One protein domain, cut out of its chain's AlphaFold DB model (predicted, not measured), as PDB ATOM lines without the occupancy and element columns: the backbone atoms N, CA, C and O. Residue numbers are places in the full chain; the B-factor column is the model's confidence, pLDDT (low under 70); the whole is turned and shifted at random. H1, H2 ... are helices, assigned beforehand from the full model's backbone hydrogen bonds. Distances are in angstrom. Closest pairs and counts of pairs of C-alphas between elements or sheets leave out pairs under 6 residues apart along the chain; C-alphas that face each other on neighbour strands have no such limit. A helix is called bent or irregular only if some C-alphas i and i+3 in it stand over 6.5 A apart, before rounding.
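What this domain is: This is residues 163 to 288 of the 330 residues of the protein "Hypothetical protein" of Skeletonema marinoi (UniProt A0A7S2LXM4). A small body of short helices set at steep angles to one another, H1, H2, H3 and H5, has one long helix, H6, which begins beside H5 and runs out far past the body as a straight arm; residues 265 to 288 stick out. A long loop between H3 and H5, with the tiny H4 in it, also reaches out from the body, and its residues 217 to 224 stick out too. The printed part has 126 residues with six named helices, H1 to H6 in chain order, and no named strand; the class is all helix. The whole is loose, with a radius of gyration of the C-alphas of 17.5 A, and elongated, spanning 58 by 35 by 34 A.

Where its parts are: H1 is residues 163 to 172, 16.1 A long, and begins at C-alpha 163 (123.845, 261.581, 309.666). It is irregular, with C-alphas 163 and 166 7.1 A apart. H2 is residues 180 to 190, 15.7 A, and H3 is residues 196 to 206, 14.9 A. H4 is residues 220 to 223, with C-alpha 220 at (112.064, 280.753, 339.581). H5 is residues 238 to 243 and is irregular, with C-alphas 239 and 242 7.2 A apart. H6 is residues 253 to 288, 51.7 A long, and ends at C-alpha 288 (149.814, 236.605, 338.634).

How they stand to each other: H1 and H2 form a helical hairpin and only just touch, with 3 pairs of C-alphas within 8 A, closest at Arg 171 and Val 183, 6.4 A; they run opposite ways at a steep tilt of 38 degrees. H2 and H3 touch, the C-alphas of Ile 184 and Ser 199 being closest at 5.6 A, at a steep tilt of 56 degrees, opposite ways. H1 and H5 touch, the C-alphas of Pro 166 and Met 243 being closest at 4.9 A, at a steep tilt of 59 degrees. H6 touches H5 with residues 253 to 261 alone; the closest C-alphas are those of Lys 239 and Ala 257, 4.1 A, and the lines are only just about perpendicular at 70.1 degrees. H4 touches no helix. Residues 207 to 208 pair antiparallel with residues 235 to 236. In H2, H3 and H6 every O i to N i+4 pair is within hydrogen-bond range; in H1 5 of 6 are, and in H5 0 of 2, with 2 of 3 O i to N i+3 pairs within range, while H4 is too short for an O i to N i+4 pair.

The domain as a whole: The C-alphas of Asp 247 and Asp 288 are the two farthest apart, 59.2 A. The printed part has no cut. The links H3 to H4 and H4 to H5 are long, with 13 and 14 residues. The mean pLDDT of the printed part is 88.3, and residues 220 to 231 are under 70.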
ATOM      1  N   SER A 163     124.958 260.970 310.403       92.62
ATOM      2  CA  SER A 163     123.845 261.581 309.666       92.62
ATOM      3  C   SER A 163     122.571 261.754 310.499       92.62
ATOM      4  O   SER A 163     121.753 262.612 310.179       92.62
ATOM      5  N   LEU A 164     122.393 260.965 311.564       93.94
ATOM      6  CA  LEU A 164     121.211 261.018 312.429       93.94
ATOM      7  C   LEU A 164     121.435 261.866 313.689       93.94
ATOM      8  O   LEU A 164     120.492 262.103 314.448       93.94
ATOM      9  N   LEU A 165     122.665 262.330 313.935       93.56
ATOM     10  CA  LEU A 165     122.982 263.126 315.122       93.56
ATOM     11  C   LEU A 165     122.243 264.463 315.179       93.56
ATOM     12  O   LEU A 165     121.711 264.751 316.250       93.56
ATOM     13  N   PRO A 166     122.118 265.243 314.087       95.31
ATOM     14  CA  PRO A 166     121.352 266.488 314.129       95.31
ATOM     15  C   PRO A 166     119.902 266.263 314.561       95.31
ATOM     16  O   PRO A 166     119.374 266.984 315.405       95.31
ATOM     17  N   GLU A 167     119.264 265.199 314.065       94.69
ATOM     18  CA  GLU A 167     117.905 264.850 314.478       94.69
ATOM     19  C   GLU A 167     117.837 264.469 315.960       94.69
ATOM     20  O   GLU A 167     116.906 264.864 316.664       94.69
ATOM     21  N   TYR A 168     118.842 263.750 316.459       95.06
ATOM     22  CA  TYR A 168     118.894 263.373 317.865       95.06
ATOM     23  C   TYR A 168     119.113 264.581 318.786       95.06
ATOM     24  O   TYR A 168     118.436 264.703 319.808       95.06
ATOM     25  N   CYS A 169     119.975 265.523 318.389       95.38
ATOM     26  CA  CYS A 169     120.183 266.798 319.078       95.38
ATOM     27  C   CYS A 169     118.899 267.639 319.116       95.38
ATOM     28  O   CYS A 169     118.551 268.170 320.173       95.38
ATOM     29  N   ARG A 170     118.143 267.696 318.010       94.69
ATOM     30  CA  ARG A 170     116.857 268.415 317.952       94.69
ATOM     31  C   ARG A 170     115.822 267.879 318.937       94.69
ATOM     32  O   ARG A 170     115.079 268.666 319.510       94.69
ATOM     33  N   ARG A 171     115.800 266.569 319.206       94.38
ATOM     34  CA  ARG A 171     114.892 265.982 320.215       94.38
ATOM     35  C   ARG A 171     115.258 266.341 321.654       94.38
ATOM     36  O   ARG A 171     114.387 266.340 322.518       94.38
ATOM     37  N   ILE A 172     116.537 266.597 321.926       94.50
ATOM     38  CA  ILE A 172     117.013 267.000 323.256       94.50
ATOM     39  C   ILE A 172     116.762 268.495 323.474       94.50
ATOM     40  O   ILE A 172     116.328 268.874 324.562       94.50
ATOM     41  N   THR A 173     116.967 269.306 322.428       93.62
ATOM     42  CA  THR A 173     116.908 270.780 322.414       93.62
ATOM     43  C   THR A 173     117.974 271.448 323.291       93.62
ATOM     44  O   THR A 173     118.544 270.834 324.196       93.62
ATOM     45  N   ALA A 174     118.245 272.733 323.044       92.00
ATOM     46  CA  ALA A 174     119.164 273.511 323.877       92.00
ATOM     47  C   ALA A 174     118.638 273.672 325.316       92.00
ATOM     48  O   ALA A 174     119.401 273.608 326.275       92.00
ATOM     49  N   GLU A 175     117.320 273.801 325.495       90.62
ATOM     50  CA  GLU A 175     116.704 273.938 326.820       90.62
ATOM     51  C   GLU A 175     116.739 272.651 327.654       90.62
ATOM     52  O   GLU A 175     116.468 272.700 328.860       90.62
ATOM     53  N   GLY A 176     117.087 271.523 327.033       91.56
ATOM     54  CA  GLY A 176     117.203 270.216 327.656       91.56
ATOM     55  C   GLY A 176     115.871 269.501 327.884       91.56
ATOM     56  O   GLY A 176     114.787 270.064 327.760       91.56
ATOM     57  N   THR A 177     115.964 268.244 328.308       92.25
ATOM     58  CA  THR A 177     114.833 267.331 328.508       92.25
ATOM     59  C   THR A 177     114.868 266.686 329.894       92.25
ATOM     60  O   THR A 177     115.928 266.321 330.402       92.25
ATOM     61  N   ASP A 178     113.710 266.526 330.531       90.56
ATOM     62  CA  ASP A 178     113.528 265.721 331.748       90.56
ATOM     63  C   ASP A 178     113.039 264.290 331.434       90.56
ATOM     64  O   ASP A 178     112.903 263.451 332.329       90.56
ATOM     65  N   ALA A 179     112.809 263.998 330.151       91.62
ATOM     66  CA  ALA A 179     112.188 262.787 329.635       91.62
ATOM     67  C   ALA A 179     113.196 261.915 328.866       91.62
ATOM     68  O   ALA A 179     112.976 261.517 327.722       91.62
ATOM     69  N   ARG A 180     114.329 261.592 329.509       92.94
ATOM     70  CA  ARG A 180     115.433 260.819 328.904       92.94
ATOM     71  C   ARG A 180     114.960 259.563 328.161       92.94
ATOM     72  O   ARG A 180     115.398 259.315 327.042       92.94
ATOM     73  N   MET A 181     114.102 258.756 328.788       94.25
ATOM     74  CA  MET A 181     113.647 257.498 328.184       94.25
ATOM     75  C   MET A 181     112.715 257.726 326.996       94.25
ATOM     76  O   MET A 181     112.759 256.935 326.061       94.25
ATOM     77  N   ASP A 182     111.931 258.800 326.993       95.31
ATOM     78  CA  ASP A 182     111.011 259.100 325.896       95.31
ATOM     79  C   ASP A 182     111.790 259.542 324.652       95.31
ATOM     80  O   ASP A 182     111.507 259.076 323.551       95.31
ATOM     81  N   VAL A 183     112.856 260.332 324.832       95.88
ATOM     82  CA  VAL A 183     113.777 260.699 323.742       95.88
ATOM     83  C   VAL A 183     114.488 259.467 323.174       95.88
ATOM     84  O   VAL A 183     114.522 259.283 321.958       95.88
ATOM     85  N   ILE A 184     115.025 258.600 324.041       95.81
ATOM     86  CA  ILE A 184     115.741 257.383 323.629       95.81
ATOM     87  C   ILE A 184     114.805 256.418 322.889       95.81
ATOM     88  O   ILE A 184     115.145 255.937 321.807       95.81
ATOM     89  N   ASN A 185     113.641 256.124 323.472       95.81
ATOM     90  CA  ASN A 185     112.692 255.167 322.910       95.81
ATOM     91  C   ASN A 185     112.062 255.704 321.625       95.81
ATOM     92  O   ASN A 185     111.979 254.961 320.651       95.81
ATOM     93  N   GLY A 186     111.685 256.987 321.596       96.25
ATOM     94  CA  GLY A 186     111.147 257.628 320.399       96.25
ATOM     95  C   GLY A 186     112.152 257.618 319.250       96.25
ATOM     96  O   GLY A 186     111.806 257.261 318.131       96.25
ATOM     97  N   PHE A 187     113.427 257.913 319.522       96.19
ATOM     98  CA  PHE A 187     114.452 257.876 318.479       96.19
ATOM     99  C   PHE A 187     114.693 256.459 317.937       96.19
ATOM    100  O   PHE A 187     114.784 256.276 316.728       96.19
ATOM    101  N   ALA A 188     114.761 255.446 318.806       94.00
ATOM    102  CA  ALA A 188     114.918 254.053 318.375       94.00
ATOM    103  C   ALA A 188     113.681 253.510 317.631       94.00
ATOM    104  O   ALA A 188     113.801 252.588 316.825       94.00
ATOM    105  N   GLN A 189     112.495 254.065 317.901       94.69
ATOM    106  CA  GLN A 189     111.268 253.734 317.183       94.69
ATOM    107  C   GLN A 189     111.271 254.308 315.761       94.69
ATOM    108  O   GLN A 189     110.897 253.602 314.825       94.69
ATOM    109  N   ASP A 190     111.723 255.552 315.601       95.94
ATOM    110  CA  ASP A 190     111.756 256.232 314.302       95.94
ATOM    111  C   ASP A 190     112.932 255.774 313.426       95.94
ATOM    112  O   ASP A 190     112.851 255.812 312.199       95.94
ATOM    113  N   HIS A 191     113.996 255.259 314.052       93.31
ATOM    114  CA  HIS A 191     115.195 254.747 313.386       93.31
ATOM    115  C   HIS A 191     115.465 253.284 313.768       93.31
ATOM    116  O   HIS A 191     116.353 253.026 314.586       93.31
ATOM    117  N   PRO A 192     114.772 252.295 313.161       91.31
ATOM    118  CA  PRO A 192     114.905 250.872 313.510       91.31
ATOM    119  C   PRO A 192     116.314 250.283 313.332       91.31
ATOM    120  O   PRO A 192     116.615 249.202 313.841       91.31
ATOM    121  N   GLN A 193     117.182 250.968 312.587       89.62
ATOM    122  CA  GLN A 193     118.600 250.651 312.429       89.62
ATOM    123  C   GLN A 193     119.441 250.980 313.674       89.62
ATOM    124  O   GLN A 193     120.561 250.483 313.795       89.62
ATOM    125  N   VAL A 194     118.917 251.793 314.597       91.94
ATOM    126  CA  VAL A 194     119.570 252.183 315.848       91.94
ATOM    127  C   VAL A 194     118.926 251.450 317.022       91.94
ATOM    128  O   VAL A 194     117.718 251.472 317.234       91.94
ATOM    129  N   SER A 195     119.750 250.802 317.835       92.75
ATOM    130  CA  SER A 195     119.308 250.159 319.069       92.75
ATOM    131  C   SER A 195     119.159 251.163 320.214       92.75
ATOM    132  O   SER A 195     119.956 252.089 320.363       92.75
ATOM    133  N   ILE A 196     118.226 250.878 321.129       93.31
ATOM    134  CA  ILE A 196     118.042 251.618 322.392       93.31
ATOM    135  C   ILE A 196     119.369 251.775 323.148       93.31
ATOM    136  O   ILE A 196     119.632 252.817 323.746       93.31
ATOM    137  N   ARG A 197     120.243 250.759 323.106       92.25
ATOM    138  CA  ARG A 197     121.556 250.814 323.759       92.25
ATOM    139  C   ARG A 197     122.467 251.868 323.122       92.25
ATOM    140  O   ARG A 197     123.061 252.649 323.860       92.25
ATOM    141  N   GLN A 198     122.564 251.913 321.791       93.12
ATOM    142  CA  GLN A 198     123.332 252.943 321.075       93.12
ATOM    143  C   GLN A 198     122.775 254.342 321.369       93.12
ATOM    144  O   GLN A 198     123.537 255.231 321.744       93.12
ATOM    145  N   SER A 199     121.448 254.504 321.310       94.25
ATOM    146  CA  SER A 199     120.739 255.731 321.699       94.25
ATOM    147  C   SER A 199     121.070 256.161 323.124       94.25
ATOM    148  O   SER A 199     121.362 257.329 323.364       94.25
ATOM    149  N   THR A 200     121.101 255.222 324.067       94.50
ATOM    150  CA  THR A 200     121.388 255.503 325.479       94.50
ATOM    151  C   THR A 200     122.824 255.969 325.693       94.50
ATOM    152  O   THR A 200     123.032 256.929 326.429       94.50
ATOM    153  N   ILE A 201     123.800 255.299 325.069       92.94
ATOM    154  CA  ILE A 201     125.221 255.671 325.154       92.94
ATOM    155  C   ILE A 201     125.410 257.065 324.564       92.94
ATOM    156  O   ILE A 201     125.924 257.953 325.236       92.94
ATOM    157  N   LYS A 202     124.898 257.288 323.350       94.38
ATOM    158  CA  LYS A 202     125.067 258.573 322.678       94.38
ATOM    159  C   LYS A 202     124.322 259.702 323.387       94.38
ATOM    160  O   LYS A 202     124.816 260.814 323.413       94.38
ATOM    161  N   PHE A 203     123.176 259.427 324.012       95.31
ATOM    162  CA  PHE A 203     122.477 260.416 324.838       95.31
ATOM    163  C   PHE A 203     123.360 260.909 325.985       95.31
ATOM    164  O   PHE A 203     123.394 262.102 326.261       95.31
ATOM    165  N   VAL A 204     124.078 260.001 326.655       93.19
ATOM    166  CA  VAL A 204     125.005 260.373 327.734       93.19
ATOM    167  C   VAL A 204     126.154 261.216 327.188       93.19
ATOM    168  O   VAL A 204     126.497 262.211 327.808       93.19
ATOM    169  N   ASP A 205     126.689 260.870 326.015       92.50
ATOM    170  CA  ASP A 205     127.760 261.648 325.385       92.50
ATOM    171  C   ASP A 205     127.293 263.058 324.964       92.50
ATOM    172  O   ASP A 205     128.035 264.027 325.080       92.50
ATOM    173  N   LEU A 206     126.059 263.187 324.469       94.12
ATOM    174  CA  LEU A 206     125.517 264.453 323.969       94.12
ATOM    175  C   LEU A 206     125.015 265.384 325.077       94.12
ATOM    176  O   LEU A 206     124.835 266.575 324.826       94.12
ATOM    177  N   THR A 207     124.736 264.861 326.273       94.88
ATOM    178  CA  THR A 207     124.074 265.630 327.331       94.88
ATOM    179  C   THR A 207     124.961 265.900 328.534       94.88
ATOM    180  O   THR A 207     125.883 265.155 328.854       94.88
ATOM    181  N   THR A 208     124.642 266.980 329.235       92.12
ATOM    182  CA  THR A 208     125.183 267.323 330.547       92.12
ATOM    183  C   THR A 208     124.036 267.562 331.531       92.12
ATOM    184  O   THR A 208     122.912 267.890 331.147       92.12
ATOM    185  N   LYS A 209     124.287 267.343 332.822       90.38
ATOM    186  CA  LYS A 209     123.315 267.651 333.886       90.38
ATOM    187  C   LYS A 209     123.342 269.131 334.256       90.38
ATOM    188  O   LYS A 209     122.335 269.658 334.731       90.38
ATOM    189  N   ASP A 210     124.481 269.777 334.039       88.62
ATOM    190  CA  ASP A 210     124.678 271.177 334.366       88.62
ATOM    191  C   ASP A 210     124.116 272.043 333.252       88.62
ATOM    192  O   ASP A 210     124.298 271.768 332.068       88.62
ATOM    193  N   ARG A 211     123.381 273.086 333.631       88.06
ATOM    194  CA  ARG A 211     122.791 274.000 332.659       88.06
ATOM    195  C   ARG A 211     123.904 274.851 332.034       88.06
ATOM    196  O   ARG A 211     124.605 275.526 332.788       88.06
ATOM    197  N   PRO A 212     124.027 274.888 330.697       90.00
ATOM    198  CA  PRO A 212     124.964 275.778 330.022       90.00
ATOM    199  C   PRO A 212     124.765 277.255 330.373       90.00
ATOM    200  O   PRO A 212     123.632 277.729 330.487       90.00
ATOM    201  N   SER A 213     125.871 277.991 330.488       87.31
ATOM    202  CA  SER A 213     125.895 279.422 330.828       87.31
ATOM    203  C   SER A 213     125.133 280.294 329.824       87.31
ATOM    204  O   SER A 213     124.471 281.250 330.225       87.31
ATOM    205  N   CYS A 214     125.146 279.929 328.540       87.62
ATOM    206  CA  CYS A 214     124.449 280.644 327.465       87.62
ATOM    207  C   CYS A 214     122.910 280.570 327.538       87.62
ATOM    208  O   CYS A 214     122.229 281.299 326.828       87.62
ATOM    209  N   LEU A 215     122.327 279.727 328.400       84.31
ATOM    210  CA  LEU A 215     120.867 279.602 328.550       84.31
ATOM    211  C   LEU A 215     120.268 280.533 329.618       84.31
ATOM    212  O   LEU A 215     119.090 280.385 329.970       84.31
ATOM    213  N   GLY A 216     121.071 281.443 330.176       80.31
ATOM    214  CA  GLY A 216     120.653 282.389 331.207       80.31
ATOM    215  C   GLY A 216     120.247 281.744 332.539       80.31
ATOM    216  O   GLY A 216     120.300 280.521 332.735       80.31
ATOM    217  N   GLU A 217     119.836 282.588 333.489       76.19
ATOM    218  CA  GLU A 217     119.407 282.134 334.812       76.19
ATOM    219  C   GLU A 217     118.119 281.302 334.748       76.19
ATOM    220  O   GLU A 217     117.152 281.639 334.063       76.19
ATOM    221  N   ILE A 218     118.086 280.215 335.525       72.25
ATOM    222  CA  ILE A 218     116.892 279.377 335.676       72.25
ATOM    223  C   ILE A 218     115.766 280.233 336.259       72.25
ATOM    224  O   ILE A 218     115.873 280.714 337.396       72.25
ATOM    225  N   LYS A 219     114.660 280.364 335.518       70.25
ATOM    226  CA  LYS A 219     113.464 281.062 335.996       70.25
ATOM    227  C   LYS A 219     112.999 280.423 337.308       70.25
ATOM    228  O   LYS A 219     113.044 279.206 337.497       70.25
ATOM    229  N   LYS A 220     112.535 281.239 338.262       62.91
ATOM    230  CA  LYS A 220     112.064 280.753 339.581       62.91
ATOM    231  C   LYS A 220     110.937 279.714 339.462       62.91
ATOM    232  O   LYS A 220     110.764 278.890 340.358       62.91
ATOM    233  N   GLU A 221     110.210 279.751 338.354       61.28
ATOM    234  CA  GLU A 221     109.158 278.808 337.973       61.28
ATOM    235  C   GLU A 221     109.721 277.404 337.715       61.28
ATOM    236  O   GLU A 221     109.231 276.439 338.295       61.28
ATOM    237  N   ASP A 222     110.841 277.295 337.003       61.19
ATOM    238  CA  ASP A 222     111.531 276.020 336.765       61.19
ATOM    239  C   ASP A 222     112.186 275.478 338.052       61.19
ATOM    240  O   ASP A 222     112.296 274.268 338.278       61.19
ATOM    241  N   ARG A 223     112.552 276.371 338.986       62.16
ATOM    242  CA  ARG A 223     113.058 275.992 340.321       62.16
ATOM    243  C   ARG A 223     111.988 275.400 341.240       62.16
ATOM    244  O   ARG A 223     112.342 274.660 342.170       62.16
ATOM    245  N   LYS A 224     110.687 275.590 340.961       54.41
ATOM    246  CA  LYS A 224     109.596 274.837 341.620       54.41
ATOM    247  C   LYS A 224     109.641 273.333 341.278       54.41
ATOM    248  O   LYS A 224     108.772 272.583 341.689       54.41
ATOM    249  N   GLY A 225     110.729 272.832 340.680       53.75
ATOM    250  CA  GLY A 225     110.986 271.418 340.397       53.75
ATOM    251  C   GLY A 225     112.359 270.841 340.812       53.75
ATOM    252  O   GLY A 225     112.632 269.739 340.386       53.75
ATOM    253  N   MET A 226     113.208 271.468 341.657       53.72
ATOM    254  CA  MET A 226     114.538 270.952 342.098       53.72
ATOM    255  C   MET A 226     114.771 270.477 343.585       53.72
ATOM    256  O   MET A 226     115.876 270.583 344.102       53.72
ATOM    257  N   GLY A 227     113.786 269.959 344.331       56.28
ATOM    258  CA  GLY A 227     113.957 269.212 345.605       56.28
ATOM    259  C   GLY A 227     114.122 267.673 345.494       56.28
ATOM    260  O   GLY A 227     113.948 267.089 344.426       56.28
ATOM    261  N   LYS A 228     114.430 266.998 346.623       48.62
ATOM    262  CA  LYS A 228     114.624 265.528 346.734       48.62
ATOM    263  C   LYS A 228     113.421 264.752 346.167       48.62
ATOM    264  O   LYS A 228     112.353 264.774 346.768       48.62
ATOM    265  N   GLY A 229     113.620 264.070 345.035       59.06
ATOM    266  CA  GLY A 229     112.596 263.272 344.341       59.06
ATOM    267  C   GLY A 229     112.155 263.804 342.970       59.06
ATOM    268  O   GLY A 229     111.204 263.272 342.408       59.06
ATOM    269  N   ARG A 230     112.801 264.846 342.429       62.69
ATOM    270  CA  ARG A 230     112.453 265.413 341.117       62.69
ATOM    271  C   ARG A 230     113.251 264.820 339.953       62.69
ATOM    272  O   ARG A 230     114.343 264.284 340.132       62.69
ATOM    273  N   LYS A 231     112.650 264.914 338.762       69.56
ATOM    274  CA  LYS A 231     113.204 264.446 337.490       69.56
ATOM    275  C   LYS A 231     114.505 265.189 337.183       69.56
ATOM    276  O   LYS A 231     114.561 266.413 337.272       69.56
ATOM    277  N   VAL A 232     115.550 264.435 336.852       83.50
ATOM    278  CA  VAL A 232     116.834 264.992 336.418       83.50
ATOM    279  C   VAL A 232     116.644 265.565 335.019       83.50
ATOM    280  O   VAL A 232     116.193 264.844 334.129       83.50
ATOM    281  N   LYS A 233     116.981 266.843 334.839       89.00
ATOM    282  CA  LYS A 233     117.000 267.483 333.524       89.00
ATOM    283  C   LYS A 233     118.380 267.295 332.895       89.00
ATOM    284  O   LYS A 233     119.392 267.445 333.574       89.00
ATOM    285  N   PHE A 234     118.394 266.931 331.623       93.25
ATOM    286  CA  PHE A 234     119.586 266.717 330.812       93.25
ATOM    287  C   PHE A 234     119.604 267.769 329.710       93.25
ATOM    288  O   PHE A 234     118.676 267.832 328.906       93.25
ATOM    289  N   TYR A 235     120.633 268.601 329.690       94.75
ATOM    290  CA  TYR A 235     120.832 269.645 328.691       94.75
ATOM    291  C   TYR A 235     121.710 269.126 327.567       94.75
ATOM    292  O   TYR A 235     122.619 268.337 327.817       94.75
ATOM    293  N   LEU A 236     121.458 269.568 326.337       95.88
ATOM    294  CA  LEU A 236     122.392 269.330 325.246       95.88
ATOM    295  C   LEU A 236     123.703 270.072 325.547       95.88
ATOM    296  O   LEU A 236     123.689 271.210 326.014       95.88
ATOM    297  N   ARG A 237     124.839 269.426 325.297       94.94
ATOM    298  CA  ARG A 237     126.148 270.060 325.440       94.94
ATOM    299  C   ARG A 237     126.325 271.190 324.410       94.94
ATOM    300  O   ARG A 237     126.015 270.963 323.235       94.94
ATOM    301  N   PRO A 238     126.844 272.369 324.803       95.19
ATOM    302  CA  PRO A 238     127.044 273.508 323.903       95.19
ATOM    303  C   PRO A 238     127.841 273.183 322.643       95.19
ATOM    304  O   PRO A 238     127.519 273.697 321.572       95.19
ATOM    305  N   LYS A 239     128.817 272.267 322.730       94.06
ATOM    306  CA  LYS A 239     129.570 271.778 321.568       94.06
ATOM    307  C   LYS A 239     128.666 271.321 320.425       94.06
ATOM    308  O   LYS A 239     129.021 271.512 319.267       94.06
ATOM    309  N   PHE A 240     127.495 270.749 320.709       95.38
ATOM    310  CA  PHE A 240     126.579 270.219 319.693       95.38
ATOM    311  C   PHE A 240     125.527 271.222 319.209       95.38
ATOM    312  O   PHE A 240     124.683 270.860 318.393       95.38
ATOM    313  N   TYR A 241     125.561 272.483 319.649       95.12
ATOM    314  CA  TYR A 241     124.557 273.475 319.239       95.12
ATOM    315  C   TYR A 241     124.655 273.845 317.755       95.12
ATOM    316  O   TYR A 241     123.646 274.191 317.148       95.12
ATOM    317  N   HIS A 242     125.821 273.661 317.129       94.00
ATOM    318  CA  HIS A 242     125.976 273.788 315.677       94.00
ATOM    319  C   HIS A 242     125.116 272.783 314.885       94.00
ATOM    320  O   HIS A 242     124.846 273.008 313.708       94.00
ATOM    321  N   MET A 243     124.683 271.680 315.513       94.25
ATOM    322  CA  MET A 243     123.802 270.673 314.908       94.25
ATOM    323  C   MET A 243     122.310 271.005 315.057       94.25
ATOM    324  O   MET A 243     121.474 270.279 314.521       94.25
ATOM    325  N   LEU A 244     121.970 272.054 315.812       94.38
ATOM    326  CA  LEU A 244     120.608 272.572 315.905       94.38
ATOM    327  C   LEU A 244     120.321 273.532 314.748       94.38
ATOM    328  O   LEU A 244     121.241 274.133 314.178       94.38
ATOM    329  N   ASP A 245     119.037 273.694 314.444       93.19
ATOM    330  CA  ASP A 245     118.548 274.702 313.504       93.19
ATOM    331  C   ASP A 245     118.865 276.115 314.044       93.19
ATOM    332  O   ASP A 245     119.010 276.306 315.254       93.19
ATOM    333  N   GLU A 246     119.070 277.096 313.159       91.19
ATOM    334  CA  GLU A 246     119.603 278.425 313.520       91.19
ATOM    335  C   GLU A 246     118.737 279.182 314.537       91.19
ATOM    336  O   GLU A 246     119.264 279.879 315.399       91.19
ATOM    337  N   ASP A 247     117.425 278.990 314.470       91.12
ATOM    338  CA  ASP A 247     116.412 279.561 315.358       91.12
ATOM    339  C   ASP A 247     116.423 278.951 316.767       91.12
ATOM    340  O   ASP A 247     116.030 279.600 317.736       91.12
ATOM    341  N   ALA A 248     116.905 277.715 316.902       90.56
ATOM    342  CA  ALA A 248     116.990 277.008 318.175       90.56
ATOM    343  C   ALA A 248     118.320 277.245 318.916       90.56
ATOM    344  O   ALA A 248     118.509 276.718 320.020       90.56
ATOM    345  N   ARG A 249     119.260 277.997 318.325       92.56
ATOM    346  CA  ARG A 249     120.580 278.271 318.910       92.56
ATOM    347  C   ARG A 249     120.502 279.442 319.901       92.56
ATOM    348  O   ARG A 249     120.136 280.545 319.506       92.56
ATOM    349  N   PRO A 250     120.881 279.242 321.176       91.38
ATOM    350  CA  PRO A 250     120.941 280.325 322.156       91.38
ATOM    351  C   PRO A 250     121.967 281.395 321.781       91.38
ATOM    352  O   PRO A 250     123.001 281.097 321.189       91.38
ATOM    353  N   GLU A 251     121.728 282.636 322.192       90.50
ATOM    354  CA  GLU A 251     122.686 283.725 322.001       90.50
ATOM    355  C   GLU A 251     124.007 283.443 322.744       90.50
ATOM    356  O   GLU A 251     124.017 282.899 323.851       90.50
ATOM    357  N   GLY A 252     125.147 283.758 322.118       89.69
ATOM    358  CA  GLY A 252     126.474 283.506 322.700       89.69
ATOM    359  C   GLY A 252     126.879 282.026 322.779       89.69
ATOM    360  O   GLY A 252     127.820 281.676 323.493       89.69
ATOM    361  N   TRP A 253     126.193 281.128 322.059       92.75
ATOM    362  CA  TRP A 253     126.495 279.697 322.119       92.75
ATOM    363  C   TRP A 253     127.903 279.320 321.654       92.75
ATOM    364  O   TRP A 253     128.443 278.330 322.139       92.75
ATOM    365  N   GLU A 254     128.505 280.078 320.738       93.38
ATOM    366  CA  GLU A 254     129.821 279.762 320.172       93.38
ATOM    367  C   GLU A 254     130.936 279.793 321.225       93.38
ATOM    368  O   GLU A 254     131.843 278.960 321.208       93.38
ATOM    369  N   GLU A 255     130.864 280.732 322.170       92.44
ATOM    370  CA  GLU A 255     131.827 280.833 323.269       92.44
ATOM    371  C   GLU A 255     131.661 279.670 324.248       92.44
ATOM    372  O   GLU A 255     132.640 279.017 324.615       92.44
ATOM    373  N   ALA A 256     130.411 279.351 324.600       91.12
ATOM    374  CA  ALA A 256     130.094 278.201 325.441       91.12
ATOM    375  C   ALA A 256     130.501 276.875 324.774       91.12
ATOM    376  O   ALA A 256     130.995 275.976 325.449       91.12
ATOM    377  N   ALA A 257     130.348 276.758 323.451       93.50
ATOM    378  CA  ALA A 257     130.754 275.589 322.678       93.50
ATOM    379  C   ALA A 257     132.273 275.390 322.687       93.50
ATOM    380  O   ALA A 257     132.734 274.266 322.854       93.50
ATOM    381  N   LYS A 258     133.058 276.470 322.567       93.19
ATOM    382  CA  LYS A 258     134.526 276.403 322.668       93.19
ATOM    383  C   LYS A 258     134.990 275.975 324.060       93.19
ATOM    384  O   LYS A 258     135.920 275.185 324.172       93.19
ATOM    385  N   GLN A 259     134.349 276.478 325.114       91.38
ATOM    386  CA  GLN A 259     134.668 276.081 326.489       91.38
ATOM    387  C   GLN A 259     134.309 274.612 326.755       91.38
ATOM    388  O   GLN A 259     135.112 273.877 327.324       91.38
ATOM    389  N   ASP A 260     133.134 274.170 326.306       92.88
ATOM    390  CA  ASP A 260     132.700 272.775 326.429       92.88
ATOM    391  C   ASP A 260     133.557 271.821 325.578       92.88
ATOM    392  O   ASP A 260     133.823 270.705 326.010       92.88
ATOM    393  N   GLU A 261     134.065 272.251 324.418       92.75
ATOM    394  CA  GLU A 261     135.019 271.472 323.616       92.75
ATOM    395  C   GLU A 261     136.301 271.149 324.396       92.75
ATOM    396  O   GLU A 261     136.762 270.010 324.354       92.75
ATOM    397  N   LEU A 262     136.851 272.125 325.123       92.25
ATOM    398  CA  LEU A 262     138.046 271.924 325.948       92.25
ATOM    399  C   LEU A 262     137.770 270.924 327.078       92.25
ATOM    400  O   LEU A 262     138.497 269.945 327.222       92.25
ATOM    401  N   LEU A 263     136.663 271.110 327.807       90.00
ATOM    402  CA  LEU A 263     136.246 270.179 328.863       90.00
ATOM    403  C   LEU A 263     136.014 268.765 328.318       90.00
ATOM    404  O   LEU A 263     136.383 267.776 328.945       90.00
ATOM    405  N   TRP A 264     135.434 268.654 327.125       89.25
ATOM    406  CA  TRP A 264     135.201 267.374 326.470       89.25
ATOM    407  C   TRP A 264     136.504 266.656 326.107       89.25
ATOM    408  O   TRP A 264     136.589 265.433 326.233       89.25
ATOM    409  N   GLN A 265     137.521 267.385 325.646       90.44
ATOM    410  CA  GLN A 265     138.834 266.802 325.363       90.44
ATOM    411  C   GLN A 265     139.489 266.274 326.643       90.44
ATOM    412  O   GLN A 265     139.929 265.122 326.654       90.44
ATOM    413  N   ASP A 266     139.432 267.037 327.735       91.19
ATOM    414  CA  ASP A 266     139.925 266.599 329.045       91.19
ATOM    415  C   ASP A 266     139.194 265.337 329.540       91.19
ATOM    416  O   ASP A 266     139.822 264.383 330.012       91.19
ATOM    417  N   GLU A 267     137.865 265.274 329.382       88.88
ATOM    418  CA  GLU A 267     137.059 264.091 329.712       88.88
ATOM    419  C   GLU A 267     137.456 262.863 328.875       88.88
ATOM    420  O   GLU A 267     137.570 261.748 329.403       88.88
ATOM    421  N   LEU A 268     137.686 263.038 327.569       88.69
ATOM    422  CA  LEU A 268     138.129 261.960 326.684       88.69
ATOM    423  C   LEU A 268     139.518 261.445 327.070       88.69
ATOM    424  O   LEU A 268     139.729 260.228 327.104       88.69
ATOM    425  N   GLU A 269     140.445 262.340 327.402       91.38
ATOM    426  CA  GLU A 269     141.773 261.970 327.884       91.38
ATOM    427  C   GLU A 269     141.714 261.233 329.223       91.38
ATOM    428  O   GLU A 269     142.366 260.199 329.393       91.38
ATOM    429  N   ALA A 270     140.913 261.720 330.172       91.56
ATOM    430  CA  ALA A 270     140.714 261.068 331.461       91.56
ATOM    431  C   ALA A 270     140.132 259.658 331.285       91.56
ATOM    432  O   ALA A 270     140.617 258.695 331.889       91.56
ATOM    433  N   LYS A 271     139.155 259.500 330.386       88.31
ATOM    434  CA  LYS A 271     138.560 258.202 330.047       88.31
ATOM    435  C   LYS A 271     139.564 257.264 329.376       88.31
ATOM    436  O   LYS A 271     139.571 256.070 329.680       88.31
ATOM    437  N   ALA A 272     140.438 257.778 328.510       90.56
ATOM    438  CA  ALA A 272     141.516 257.000 327.900       90.56
ATOM    439  C   ALA A 272     142.547 256.538 328.945       90.56
ATOM    440  O   ALA A 272     142.889 255.354 328.978       90.56
ATOM    441  N   LYS A 273     142.966 257.426 329.858       92.88
ATOM    442  CA  LYS A 273     143.869 257.104 330.979       92.88
ATOM    443  C   LYS A 273     143.254 256.060 331.915       92.88
ATOM    444  O   LYS A 273     143.921 255.096 332.288       92.88
ATOM    445  N   ALA A 274     141.970 256.191 332.249       91.12
ATOM    446  CA  ALA A 274     141.249 255.217 333.068       91.12
ATOM    447  C   ALA A 274     141.131 253.850 332.374       91.12
ATOM    448  O   ALA A 274     141.325 252.813 333.012       91.12
ATOM    449  N   LYS A 275     140.863 253.835 331.061       91.88
ATOM    450  CA  LYS A 275     140.831 252.600 330.270       91.88
ATOM    451  C   LYS A 275     142.199 251.915 330.250       91.88
ATOM    452  O   LYS A 275     142.255 250.725 330.534       91.88
ATOM    453  N   ALA A 276     143.277 252.659 330.000       91.38
ATOM    454  CA  ALA A 276     144.640 252.128 330.015       91.38
ATOM    455  C   ALA A 276     145.018 251.558 331.393       91.38
ATOM    456  O   ALA A 276     145.549 250.456 331.485       91.38
ATOM    457  N   LYS A 277     144.656 252.254 332.481       93.56
ATOM    458  CA  LYS A 277     144.875 251.774 333.854       93.56
ATOM    459  C   LYS A 277     144.103 250.487 334.153       93.56
ATOM    460  O   LYS A 277     144.628 249.597 334.815       93.56
ATOM    461  N   ASN A 278     142.860 250.377 333.690       89.75
ATOM    462  CA  ASN A 278     142.063 249.162 333.868       89.75
ATOM    463  C   ASN A 278     142.596 247.995 333.029       89.75
ATOM    464  O   ASN A 278     142.598 246.865 333.506       89.75
ATOM    465  N   GLU A 279     143.067 248.262 331.812       91.75
ATOM    466  CA  GLU A 279     143.704 247.262 330.954       91.75
ATOM    467  C   GLU A 279     145.014 246.751 331.564       91.75
ATOM    468  O   GLU A 279     145.233 245.544 331.614       91.75
ATOM    469  N   GLN A 280     145.830 247.646 332.131       90.88
ATOM    470  CA  GLN A 280     147.038 247.273 332.861       90.88
ATOM    471  C   GLN A 280     146.720 246.405 334.087       90.88
ATOM    472  O   GLN A 280     147.298 245.335 334.240       90.88
ATOM    473  N   LYS A 281     145.750 246.806 334.918       91.00
ATOM    474  CA  LYS A 281     145.313 245.998 336.070       91.00
ATOM    475  C   LYS A 281     144.798 244.619 335.664       91.00
ATOM    476  O   LYS A 281     145.034 243.639 336.363       91.00
ATOM    477  N   LEU A 282     144.058 244.538 334.555       89.94
ATOM    478  CA  LEU A 282     143.565 243.262 334.040       89.94
ATOM    479  C   LEU A 282     144.721 242.368 333.585       89.94
ATOM    480  O   LEU A 282     144.680 241.161 333.809       89.94
ATOM    481  N   ARG A 283     145.748 242.963 332.974       91.75
ATOM    482  CA  ARG A 283     146.957 242.260 332.554       91.75
ATOM    483  C   ARG A 283     147.757 241.732 333.745       91.75
ATOM    484  O   ARG A 283     148.081 240.551 333.748       91.75
ATOM    485  N   GLU A 284     147.986 242.554 334.767       90.44
ATOM    486  CA  GLU A 284     148.671 242.152 336.009       90.44
ATOM    487  C   GLU A 284     147.957 240.962 336.682       90.44
ATOM    488  O   GLU A 284     148.585 239.959 337.008       90.44
ATOM    489  N   LEU A 285     146.620 240.996 336.771       86.88
ATOM    490  CA  LEU A 285     145.825 239.885 337.317       86.88
ATOM    491  C   LEU A 285     145.925 238.581 336.505       86.88
ATOM    492  O   LEU A 285     145.746 237.497 337.064       86.88
ATOM    493  N   MET A 286     146.150 238.662 335.190       86.38
ATOM    494  CA  MET A 286     146.355 237.475 334.353       86.38
ATOM    495  C   MET A 286     147.774 236.914 334.499       86.38
ATOM    496  O   MET A 286     147.931 235.694 334.512       86.38
ATOM    497  N   GLU A 287     148.780 237.779 334.651       83.88
ATOM    498  CA  GLU A 287     150.180 237.387 334.848       83.88
ATOM    499  C   GLU A 287     150.385 236.711 336.224       83.88
ATOM    500  O   GLU A 287     150.987 235.635 336.294       83.88
ATOM    501  N   ASP A 288     149.762 237.220 337.294       75.94
ATOM    502  CA  ASP A 288     149.814 236.605 338.634       75.94
ATOM    503  C   ASP A 288     149.167 235.211 338.682       75.94
ATOM    504  O   ASP A 288     149.617 234.325 339.412       75.94
TER     505      ASP A 288